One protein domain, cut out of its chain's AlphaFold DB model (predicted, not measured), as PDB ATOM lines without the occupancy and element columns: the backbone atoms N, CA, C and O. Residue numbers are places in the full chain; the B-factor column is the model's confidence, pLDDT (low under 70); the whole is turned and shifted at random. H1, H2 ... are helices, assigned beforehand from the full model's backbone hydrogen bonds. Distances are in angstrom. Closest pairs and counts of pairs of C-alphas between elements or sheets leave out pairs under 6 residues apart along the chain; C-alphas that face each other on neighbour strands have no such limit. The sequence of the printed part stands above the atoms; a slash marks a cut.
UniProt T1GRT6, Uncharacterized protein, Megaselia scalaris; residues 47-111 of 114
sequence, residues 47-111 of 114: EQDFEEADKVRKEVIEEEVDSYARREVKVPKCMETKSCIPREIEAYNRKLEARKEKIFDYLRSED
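What this domain is: This is residues 47 to 111 of the 114 residues of an uncharacterized protein of Megaselia scalaris (UniProt T1GRT6). Two long helices make a lopsided Y: H1 meets H3 near its own last residues, and from there H1 and the last part of H3 spread as two unequal arms, while the first part of H3 and the stretch with the small helix H2 make the stem. The longer arm sticks out as residues 47 to 60 of H1. The printed part has 65 residues, with three named helices in the order H1, H2, H3 and no named strand; the class is all helix. The whole is loose, with a radius of gyration of the C-alphas of 15.6 A, and spans 51 by 23 by 17 A.

Where its parts are: H1 takes residues 47 to 72 and is 37.5 A long, from C-alpha 47 at (-34.905, 98.076, -95.597) to C-alpha 72 at (-21.451, 103.117, -60.925). H2, residues 77 to 80, measures 5.3 A. H3, residues 86 to 109, is 34.5 A long and ends with C-alpha 109 at (-16.762, 92.293, -77.873).

How they stand to each other: H1 and H3 touch, through residues 65 to 70 of H1 and 96 to 104 of H3 alone; their closest C-alphas, of Ala 69 and Lys 100, are 5.9 A apart. Their lines stand at a steep tilt of 46 degrees, and they run opposite ways. H2 is close to H3 but not clearly touching, the closest C-alphas, of Met 79 and Ile 89, being 7.8 A apart. H1 and H2 are apart. Every O i to N i+4 pair is within hydrogen-bond range in H1 and H3; H2 is too short for such a pair.

The domain as a whole: The C-alphas farthest apart, of Glu 47 and Ser 83, are 51.2 A from each other. The printed part has no cut, and both links are tight. The mean pLDDT of the printed part is 92.6, and no printed residue is under 70.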
ATOM      1  N   GLU A  47     -36.311  97.815 -95.959       93.56
ATOM      2  CA  GLU A  47     -34.905  98.076 -95.597       93.56
ATOM      3  C   GLU A  47     -34.759  99.355 -94.755       93.56
ATOM      4  O   GLU A  47     -34.000  99.376 -93.790       93.56
ATOM      5  N   GLN A  48     -35.552 100.386 -95.060       93.06
ATOM      6  CA  GLN A  48     -35.549 101.651 -94.329       93.06
ATOM      7  C   GLN A  48     -36.002 101.485 -92.867       93.06
ATOM      8  O   GLN A  48     -35.436 102.127 -91.983       93.06
ATOM      9  N   ASP A  49     -36.965 100.598 -92.592       92.31
ATOM     10  CA  ASP A  49     -37.421 100.322 -91.221       92.31
ATOM     11  C   ASP A  49     -36.315  99.671 -90.378       92.31
ATOM     12  O   ASP A  49     -36.178  99.960 -89.188       92.31
ATOM     13  N   PHE A  50     -35.495  98.810 -90.991       90.81
ATOM     14  CA  PHE A  50     -34.338  98.205 -90.327       90.81
ATOM     15  C   PHE A  50     -33.217  99.219 -90.081       90.81
ATOM     16  O   PHE A  50     -32.622  99.207 -89.005       90.81
ATOM     17  N   GLU A  51     -32.939 100.108 -91.036       91.88
ATOM     18  CA  GLU A  51     -31.949 101.178 -90.856       91.88
ATOM     19  C   GLU A  51     -32.352 102.146 -89.734       91.88
ATOM     20  O   GLU A  51     -31.521 102.526 -88.903       91.88
ATOM     21  N   GLU A  52     -33.631 102.527 -89.670       91.00
ATOM     22  CA  GLU A  52     -34.146 103.392 -88.609       91.00
ATOM     23  C   GLU A  52     -34.106 102.691 -87.246       91.00
ATOM     24  O   GLU A  52     -33.646 103.283 -86.266       91.00
ATOM     25  N   ALA A  53     -34.492 101.414 -87.183       89.56
ATOM     26  CA  ALA A  53     -34.398 100.623 -85.961       89.56
ATOM     27  C   ALA A  53     -32.947 100.460 -85.475       89.56
ATOM     28  O   ALA A  53     -32.705 100.550 -84.269       89.56
ATOM     29  N   ASP A  54     -31.972 100.278 -86.375       90.19
ATOM     30  CA  ASP A  54     -30.552 100.208 -86.002       90.19
ATOM     31  C   ASP A  54     -30.037 101.540 -85.449       90.19
ATOM     32  O   ASP A  54     -29.302 101.578 -84.458       90.19
ATOM     33  N   LYS A  55     -30.458 102.654 -86.054       90.56
ATOM     34  CA  LYS A  55     -30.104 103.985 -85.565       90.56
ATOM     35  C   LYS A  55     -30.658 104.224 -84.159       90.56
ATOM     36  O   LYS A  55     -29.902 104.616 -83.273       90.56
ATOM     37  N   VAL A  56     -31.944 103.938 -83.945       89.69
ATOM     38  CA  VAL A  56     -32.586 104.062 -82.625       89.69
ATOM     39  C   VAL A  56     -31.911 103.137 -81.612       89.69
ATOM     40  O   VAL A  56     -31.637 103.553 -80.490       89.69
ATOM     41  N   ARG A  57     -31.572 101.902 -82.008       89.75
ATOM     42  CA  ARG A  57     -30.818 100.962 -81.168       89.75
ATOM     43  C   ARG A  57     -29.508 101.576 -80.680       89.75
ATOM     44  O   ARG A  57     -29.227 101.512 -79.487       89.75
ATOM     45  N   LYS A  58     -28.721 102.177 -81.575       90.50
ATOM     46  CA  LYS A  58     -27.445 102.815 -81.213       90.50
ATOM     47  C   LYS A  58     -27.645 103.975 -80.242       90.50
ATOM     48  O   LYS A  58     -26.982 103.999 -79.212       90.50
ATOM     49  N   GLU A  59     -28.593 104.868 -80.521       91.31
ATOM     50  CA  GLU A  59     -28.902 106.014 -79.651       91.31
ATOM     51  C   GLU A  59     -29.313 105.564 -78.238       91.31
ATOM     52  O   GLU A  59     -28.767 106.052 -77.248       91.31
ATOM     53  N   VAL A  60     -30.202 104.572 -78.128       91.06
ATOM     54  CA  VAL A  60     -30.645 104.045 -76.827       91.06
ATOM     55  C   VAL A  60     -29.501 103.363 -76.073       91.06
ATOM     56  O   VAL A  60     -29.360 103.576 -74.871       91.06
ATOM     57  N   ILE A  61     -28.652 102.580 -76.751       91.94
ATOM     58  CA  ILE A  61     -27.474 101.975 -76.106       91.94
ATOM     59  C   ILE A  61     -26.558 103.066 -75.541       91.94
ATOM     60  O   ILE A  61     -26.087 102.936 -74.412       91.94
ATOM     61  N   GLU A  62     -26.301 104.145 -76.282       93.25
ATOM     62  CA  GLU A  62     -25.449 105.236 -75.797       93.25
ATOM     63  C   GLU A  62     -26.024 105.916 -74.542       93.25
ATOM     64  O   GLU A  62     -25.280 106.180 -73.588       93.25
ATOM     65  N   GLU A  63     -27.336 106.156 -74.507       92.94
ATOM     66  CA  GLU A  63     -28.030 106.723 -73.344       92.94
ATOM     67  C   GLU A  63     -27.974 105.794 -72.122       92.94
ATOM     68  O   GLU A  63     -27.650 106.239 -71.012       92.94
ATOM     69  N   GLU A  64     -28.229 104.500 -72.316       92.62
ATOM     70  CA  GLU A  64     -28.185 103.513 -71.236       92.62
ATOM     71  C   GLU A  64     -26.763 103.319 -70.700       92.62
ATOM     72  O   GLU A  64     -26.568 103.221 -69.486       92.62
ATOM     73  N   VAL A  65     -25.739 103.365 -71.560       94.25
ATOM     74  CA  VAL A  65     -24.335 103.343 -71.124       94.25
ATOM     75  C   VAL A  65     -23.991 104.578 -70.285       94.25
ATOM     76  O   VAL A  65     -23.341 104.434 -69.244       94.25
ATOM     77  N   ASP A  66     -24.424 105.785 -70.673       93.94
ATOM     78  CA  ASP A  66     -24.214 106.997 -69.861       93.94
ATOM     79  C   ASP A  66     -24.914 106.882 -68.500       93.94
ATOM     80  O   ASP A  66     -24.298 107.141 -67.460       93.94
ATOM     81  N   SER A  67     -26.171 106.438 -68.497       91.75
ATOM     82  CA  SER A  67     -26.972 106.216 -67.290       91.75
ATOM     83  C   SER A  67     -26.309 105.204 -66.350       91.75
ATOM     84  O   SER A  67     -26.055 105.503 -65.177       91.75
ATOM     85  N   TYR A  68     -25.943 104.032 -66.871       91.62
ATOM     86  CA  TYR A  68     -25.283 102.963 -66.126       91.62
ATOM     87  C   TYR A  68     -23.940 103.425 -65.547       91.62
ATOM     88  O   TYR A  68     -23.700 103.294 -64.341       91.62
ATOM     89  N   ALA A  69     -23.095 104.064 -66.363       92.94
ATOM     90  CA  ALA A  69     -21.795 104.562 -65.927       92.94
ATOM     91  C   ALA A  69     -21.921 105.608 -64.807       92.94
ATOM     92  O   ALA A  69     -21.122 105.592 -63.871       92.94
ATOM     93  N   ARG A  70     -22.933 106.488 -64.834       91.44
ATOM     94  CA  ARG A  70     -23.190 107.451 -63.742       91.44
ATOM     95  C   ARG A  70     -23.649 106.788 -62.447       91.44
ATOM     96  O   ARG A  70     -23.339 107.297 -61.371       91.44
ATOM     97  N   ARG A  71     -24.395 105.680 -62.520       89.31
ATOM     98  CA  ARG A  71     -24.802 104.922 -61.322       89.31
ATOM     99  C   ARG A  71     -23.600 104.268 -60.646       89.31
ATOM    100  O   ARG A  71     -23.509 104.265 -59.419       89.31
ATOM    101  N   GLU A  72     -22.665 103.755 -61.437       90.25
ATOM    102  CA  GLU A  72     -21.451 103.117 -60.925       90.25
ATOM    103  C   GLU A  72     -20.388 104.125 -60.471       90.25
ATOM    104  O   GLU A  72     -19.768 103.968 -59.412       90.25
ATOM    105  N   VAL A  73     -20.177 105.191 -61.245       92.00
ATOM    106  CA  VAL A  73     -19.247 106.270 -60.909       92.00
ATOM    107  C   VAL A  73     -19.957 107.262 -59.997       92.00
ATOM    108  O   VAL A  73     -20.570 108.226 -60.443       92.00
ATOM    109  N   LYS A  74     -19.841 107.041 -58.683       86.88
ATOM    110  CA  LYS A  74     -20.454 107.904 -57.663       86.88
ATOM    111  C   LYS A  74     -20.126 109.381 -57.895       86.88
ATOM    112  O   LYS A  74     -18.963 109.787 -57.817       86.88
ATOM    113  N   VAL A  75     -21.172 110.180 -58.099       89.69
ATOM    114  CA  VAL A  75     -21.072 111.637 -58.196       89.69
ATOM    115  C   VAL A  75     -20.477 112.190 -56.891       89.69
ATOM    116  O   VAL A  75     -20.951 111.852 -55.801       89.69
ATOM    117  N   PRO A  76     -19.425 113.026 -56.948       89.94
ATOM    118  CA  PRO A  76     -18.878 113.658 -55.759       89.94
ATOM    119  C   PRO A  76     -19.922 114.556 -55.090       89.94
ATOM    120  O   PRO A  76     -20.549 115.378 -55.754       89.94
ATOM    121  N   LYS A  77     -20.035 114.499 -53.755       93.19
ATOM    122  CA  LYS A  77     -20.950 115.372 -52.987       93.19
ATOM    123  C   LYS A  77     -20.758 116.862 -53.289       93.19
ATOM    124  O   LYS A  77     -21.716 117.625 -53.266       93.19
ATOM    125  N   CYS A  78     -19.528 117.277 -53.600       92.31
ATOM    126  CA  CYS A  78     -19.233 118.665 -53.946       92.31
ATOM    127  C   CYS A  78     -19.957 119.136 -55.221       92.31
ATOM    128  O   CYS A  78     -20.131 120.341 -55.400       92.31
ATOM    129  N   MET A  79     -20.388 118.227 -56.109       91.00
ATOM    130  CA  MET A  79     -21.153 118.586 -57.306       91.00
ATOM    131  C   MET A  79     -22.590 118.941 -56.931       91.00
ATOM    132  O   MET A  79     -23.123 119.923 -57.442       91.00
ATOM    133  N   GLU A  80     -23.184 118.208 -55.983       90.88
ATOM    134  CA  GLU A  80     -24.523 118.491 -55.450       90.88
ATOM    135  C   GLU A  80     -24.566 119.870 -54.782       90.88
ATOM    136  O   GLU A  80     -25.480 120.662 -55.010       90.88
ATOM    137  N   THR A  81     -23.530 120.198 -54.005       93.44
ATOM    138  CA  THR A  81     -23.410 121.486 -53.309       93.44
ATOM    139  C   THR A  81     -22.773 122.592 -54.154       93.44
ATOM    140  O   THR A  81     -22.561 123.690 -53.641       93.44
ATOM    141  N   LYS A  82     -22.450 122.330 -55.430       91.12
ATOM    142  CA  LYS A  82     -21.767 123.261 -56.354       91.12
ATOM    143  C   LYS A  82     -20.470 123.866 -55.791       91.12
ATOM    144  O   LYS A  82     -20.145 125.019 -56.058       91.12
ATOM    145  N   SER A  83     -19.734 123.088 -55.006       95.56
ATOM    146  CA  SER A  83     -18.498 123.499 -54.333       95.56
ATOM    147  C   SER A  83     -17.241 122.817 -54.873       95.56
ATOM    148  O   SER A  83     -16.154 123.116 -54.381       95.56
ATOM    149  N   CYS A  84     -17.360 121.911 -55.853       93.94
ATOM    150  CA  CYS A  84     -16.188 121.244 -56.418       93.94
ATOM    151  C   CYS A  84     -15.227 122.249 -57.052       93.94
ATOM    152  O   CYS A  84     -15.641 123.141 -57.801       93.94
ATOM    153  N   ILE A  85     -13.932 122.031 -56.847       96.56
ATOM    154  CA  ILE A  85     -12.916 122.725 -57.640       96.56
ATOM    155  C   ILE A  85     -12.834 122.104 -59.048       96.56
ATOM    156  O   ILE A  85     -13.126 120.915 -59.213       96.56
ATOM    157  N   PRO A  86     -12.371 122.845 -60.073       96.38
ATOM    158  CA  PRO A  86     -12.283 122.332 -61.446       96.38
ATOM    159  C   PRO A  86     -11.553 120.987 -61.572       96.38
ATOM    160  O   PRO A  86     -11.966 120.125 -62.338       96.38
ATOM    161  N   ARG A  87     -10.514 120.766 -60.755       95.12
ATOM    162  CA  ARG A  87      -9.750 119.511 -60.735       95.12
ATOM    163  C   ARG A  87     -10.581 118.297 -60.295       95.12
ATOM    164  O   ARG A  87     -10.344 117.198 -60.788       95.12
ATOM    165  N   GLU A  88     -11.520 118.469 -59.366       93.38
ATOM    166  CA  GLU A  88     -12.406 117.384 -58.912       93.38
ATOM    167  C   GLU A  88     -13.431 117.035 -59.990       93.38
ATOM    168  O   GLU A  88     -13.672 115.857 -60.250       93.38
ATOM    169  N   ILE A  89     -13.965 118.057 -60.665       95.31
ATOM    170  CA  ILE A  89     -14.871 117.894 -61.807       95.31
ATOM    171  C   ILE A  89     -14.160 117.140 -62.933       95.31
ATOM    172  O   ILE A  89     -14.681 116.156 -63.448       95.31
ATOM    173  N   GLU A  90     -12.939 117.551 -63.273       96.31
ATOM    174  CA  GLU A  90     -12.129 116.894 -64.300       96.31
ATOM    175  C   GLU A  90     -11.800 115.440 -63.925       96.31
ATOM    176  O   GLU A  90     -11.881 114.545 -64.764       96.31
ATOM    177  N   ALA A  91     -11.451 115.175 -62.662       93.69
ATOM    178  CA  ALA A  91     -11.185 113.817 -62.193       93.69
ATOM    179  C   ALA A  91     -12.428 112.919 -62.277       93.69
ATOM    180  O   ALA A  91     -12.307 111.777 -62.721       93.69
ATOM    181  N   TYR A  92     -13.602 113.428 -61.895       94.19
ATOM    182  CA  TYR A  92     -14.868 112.712 -62.046       94.19
ATOM    183  C   TYR A  92     -15.188 112.438 -63.520       94.19
ATOM    184  O   TYR A  92     -15.424 111.286 -63.874       94.19
ATOM    185  N   ASN A  93     -15.107 113.451 -64.386       95.75
ATOM    186  CA  ASN A  93     -15.387 113.292 -65.815       95.75
ATOM    187  C   ASN A  93     -14.449 112.264 -66.458       95.75
ATOM    188  O   ASN A  93     -14.910 111.396 -67.185       95.75
ATOM    189  N   ARG A  94     -13.148 112.280 -66.133       96.00
ATOM    190  CA  ARG A  94     -12.211 111.254 -66.625       96.00
ATOM    191  C   ARG A  94     -12.593 109.844 -66.189       96.00
ATOM    192  O   ARG A  94     -12.475 108.920 -66.985       96.00
ATOM    193  N   LYS A  95     -13.026 109.664 -64.936       94.62
ATOM    194  CA  LYS A  95     -13.491 108.356 -64.452       94.62
ATOM    195  C   LYS A  95     -14.759 107.909 -65.169       94.62
ATOM    196  O   LYS A  95     -14.863 106.741 -65.524       94.62
ATOM    197  N   LEU A  96     -15.694 108.834 -65.380       95.25
ATOM    198  CA  LEU A  96     -16.942 108.570 -66.082       95.25
ATOM    199  C   LEU A  96     -16.682 108.130 -67.527       95.25
ATOM    200  O   LEU A  96     -17.144 107.065 -67.922       95.25
ATOM    201  N   GLU A  97     -15.877 108.884 -68.274       96.50
ATOM    202  CA  GLU A  97     -15.534 108.552 -69.662       96.50
ATOM    203  C   GLU A  97     -14.764 107.232 -69.764       96.50
ATOM    204  O   GLU A  97     -15.123 106.370 -70.561       96.50
ATOM    205  N   ALA A  98     -13.789 106.996 -68.879       94.56
ATOM    206  CA  ALA A  98     -13.078 105.718 -68.841       94.56
ATOM    207  C   ALA A  98     -14.008 104.535 -68.520       94.56
ATOM    208  O   ALA A  98     -13.756 103.409 -68.955       94.56
ATOM    209  N   ARG A  99     -15.074 104.752 -67.735       93.69
ATOM    210  CA  ARG A  99     -16.051 103.697 -67.455       93.69
ATOM    211  C   ARG A  99     -16.951 103.433 -68.658       93.69
ATOM    212  O   ARG A  99     -17.138 102.265 -68.988       93.69
ATOM    213  N   LYS A 100     -17.443 104.477 -69.329       95.12
ATOM    214  CA  LYS A 100     -18.213 104.345 -70.576       95.12
ATOM    215  C   LYS A 100     -17.431 103.592 -71.642       95.12
ATOM    216  O   LYS A 100     -17.952 102.642 -72.210       95.12
ATOM    217  N   GLU A 101     -16.170 103.961 -71.856       95.50
ATOM    218  CA  GLU A 101     -15.300 103.312 -72.842       95.50
ATOM    219  C   GLU A 101     -15.173 101.809 -72.573       95.50
ATOM    220  O   GLU A 101     -15.392 101.007 -73.476       95.50
ATOM    221  N   LYS A 102     -14.957 101.410 -71.311       93.56
ATOM    222  CA  LYS A 102     -14.936  99.990 -70.919       93.56
ATOM    223  C   LYS A 102     -16.253  99.264 -71.184       93.56
ATOM    224  O   LYS A 102     -16.232  98.074 -71.487       93.56
ATOM    225  N   ILE A 103     -17.388  99.937 -71.006       94.25
ATOM    226  CA  ILE A 103     -18.699  99.346 -71.290       94.25
ATOM    227  C   ILE A 103     -18.871  99.177 -72.802       94.25
ATOM    228  O   ILE A 103     -19.228  98.092 -73.244       94.25
ATOM    229  N   PHE A 104     -18.533 100.186 -73.606       94.75
ATOM    230  CA  PHE A 104     -18.578 100.076 -75.066       94.75
ATOM    231  C   PHE A 104     -17.603  99.037 -75.626       94.75
ATOM    232  O   PHE A 104     -17.949  98.343 -76.578       94.75
ATOM    233  N   ASP A 105     -16.396  98.913 -75.066       93.81
ATOM    234  CA  ASP A 105     -15.454  97.835 -75.403       93.81
ATOM    235  C   ASP A 105     -16.098  96.463 -75.188       93.81
ATOM    236  O   ASP A 105     -16.005  95.587 -76.048       93.81
ATOM    237  N   TYR A 106     -16.782  96.293 -74.056       91.50
ATOM    238  CA  TYR A 106     -17.477  95.057 -73.734       91.50
ATOM    239  C   TYR A 106     -18.645  94.791 -74.696       91.50
ATOM    240  O   TYR A 106     -18.685  93.733 -75.316       91.50
ATOM    241  N   LEU A 107     -19.531  95.767 -74.918       91.06
ATOM    242  CA  LEU A 107     -20.655  95.631 -75.855       91.06
ATOM    243  C   LEU A 107     -20.194  95.322 -77.289       91.06
ATOM    244  O   LEU A 107     -20.838  94.538 -77.982       91.06
ATOM    245  N   ARG A 108     -19.064  95.888 -77.735       93.25
ATOM    246  CA  ARG A 108     -18.442  95.547 -79.028       93.25
ATOM    247  C   ARG A 108     -17.895  94.125 -79.060       93.25
ATOM    248  O   ARG A 108     -18.032  93.450 -80.076       93.25
ATOM    249  N   SER A 109     -17.278  93.665 -77.969       91.88
ATOM    250  CA  SER A 109     -16.762  92.293 -77.873       91.88
ATOM    251  C   SER A 109     -17.862  91.228 -77.879       91.88
ATOM    252  O   SER A 109     -17.607  90.105 -78.306       91.88
ATOM    253  N   GLU A 110     -19.075  91.603 -77.471       87.69
ATOM    254  CA  GLU A 110     -20.277  90.758 -77.472       87.69
ATOM    255  C   GLU A 110     -21.125  90.918 -78.752       87.69
ATOM    256  O   GLU A 110     -22.224  90.379 -78.829       87.69
ATOM    257  N   ASP A 111     -20.637  91.658 -79.758       85.12
ATOM    258  CA  ASP A 111     -21.335  91.940 -81.029       85.12
ATOM    259  C   ASP A 111     -22.687  92.671 -80.876       85.12
ATOM    260  O   ASP A 111     -23.579  92.595 -81.718       85.12
TER     261      ASP A 111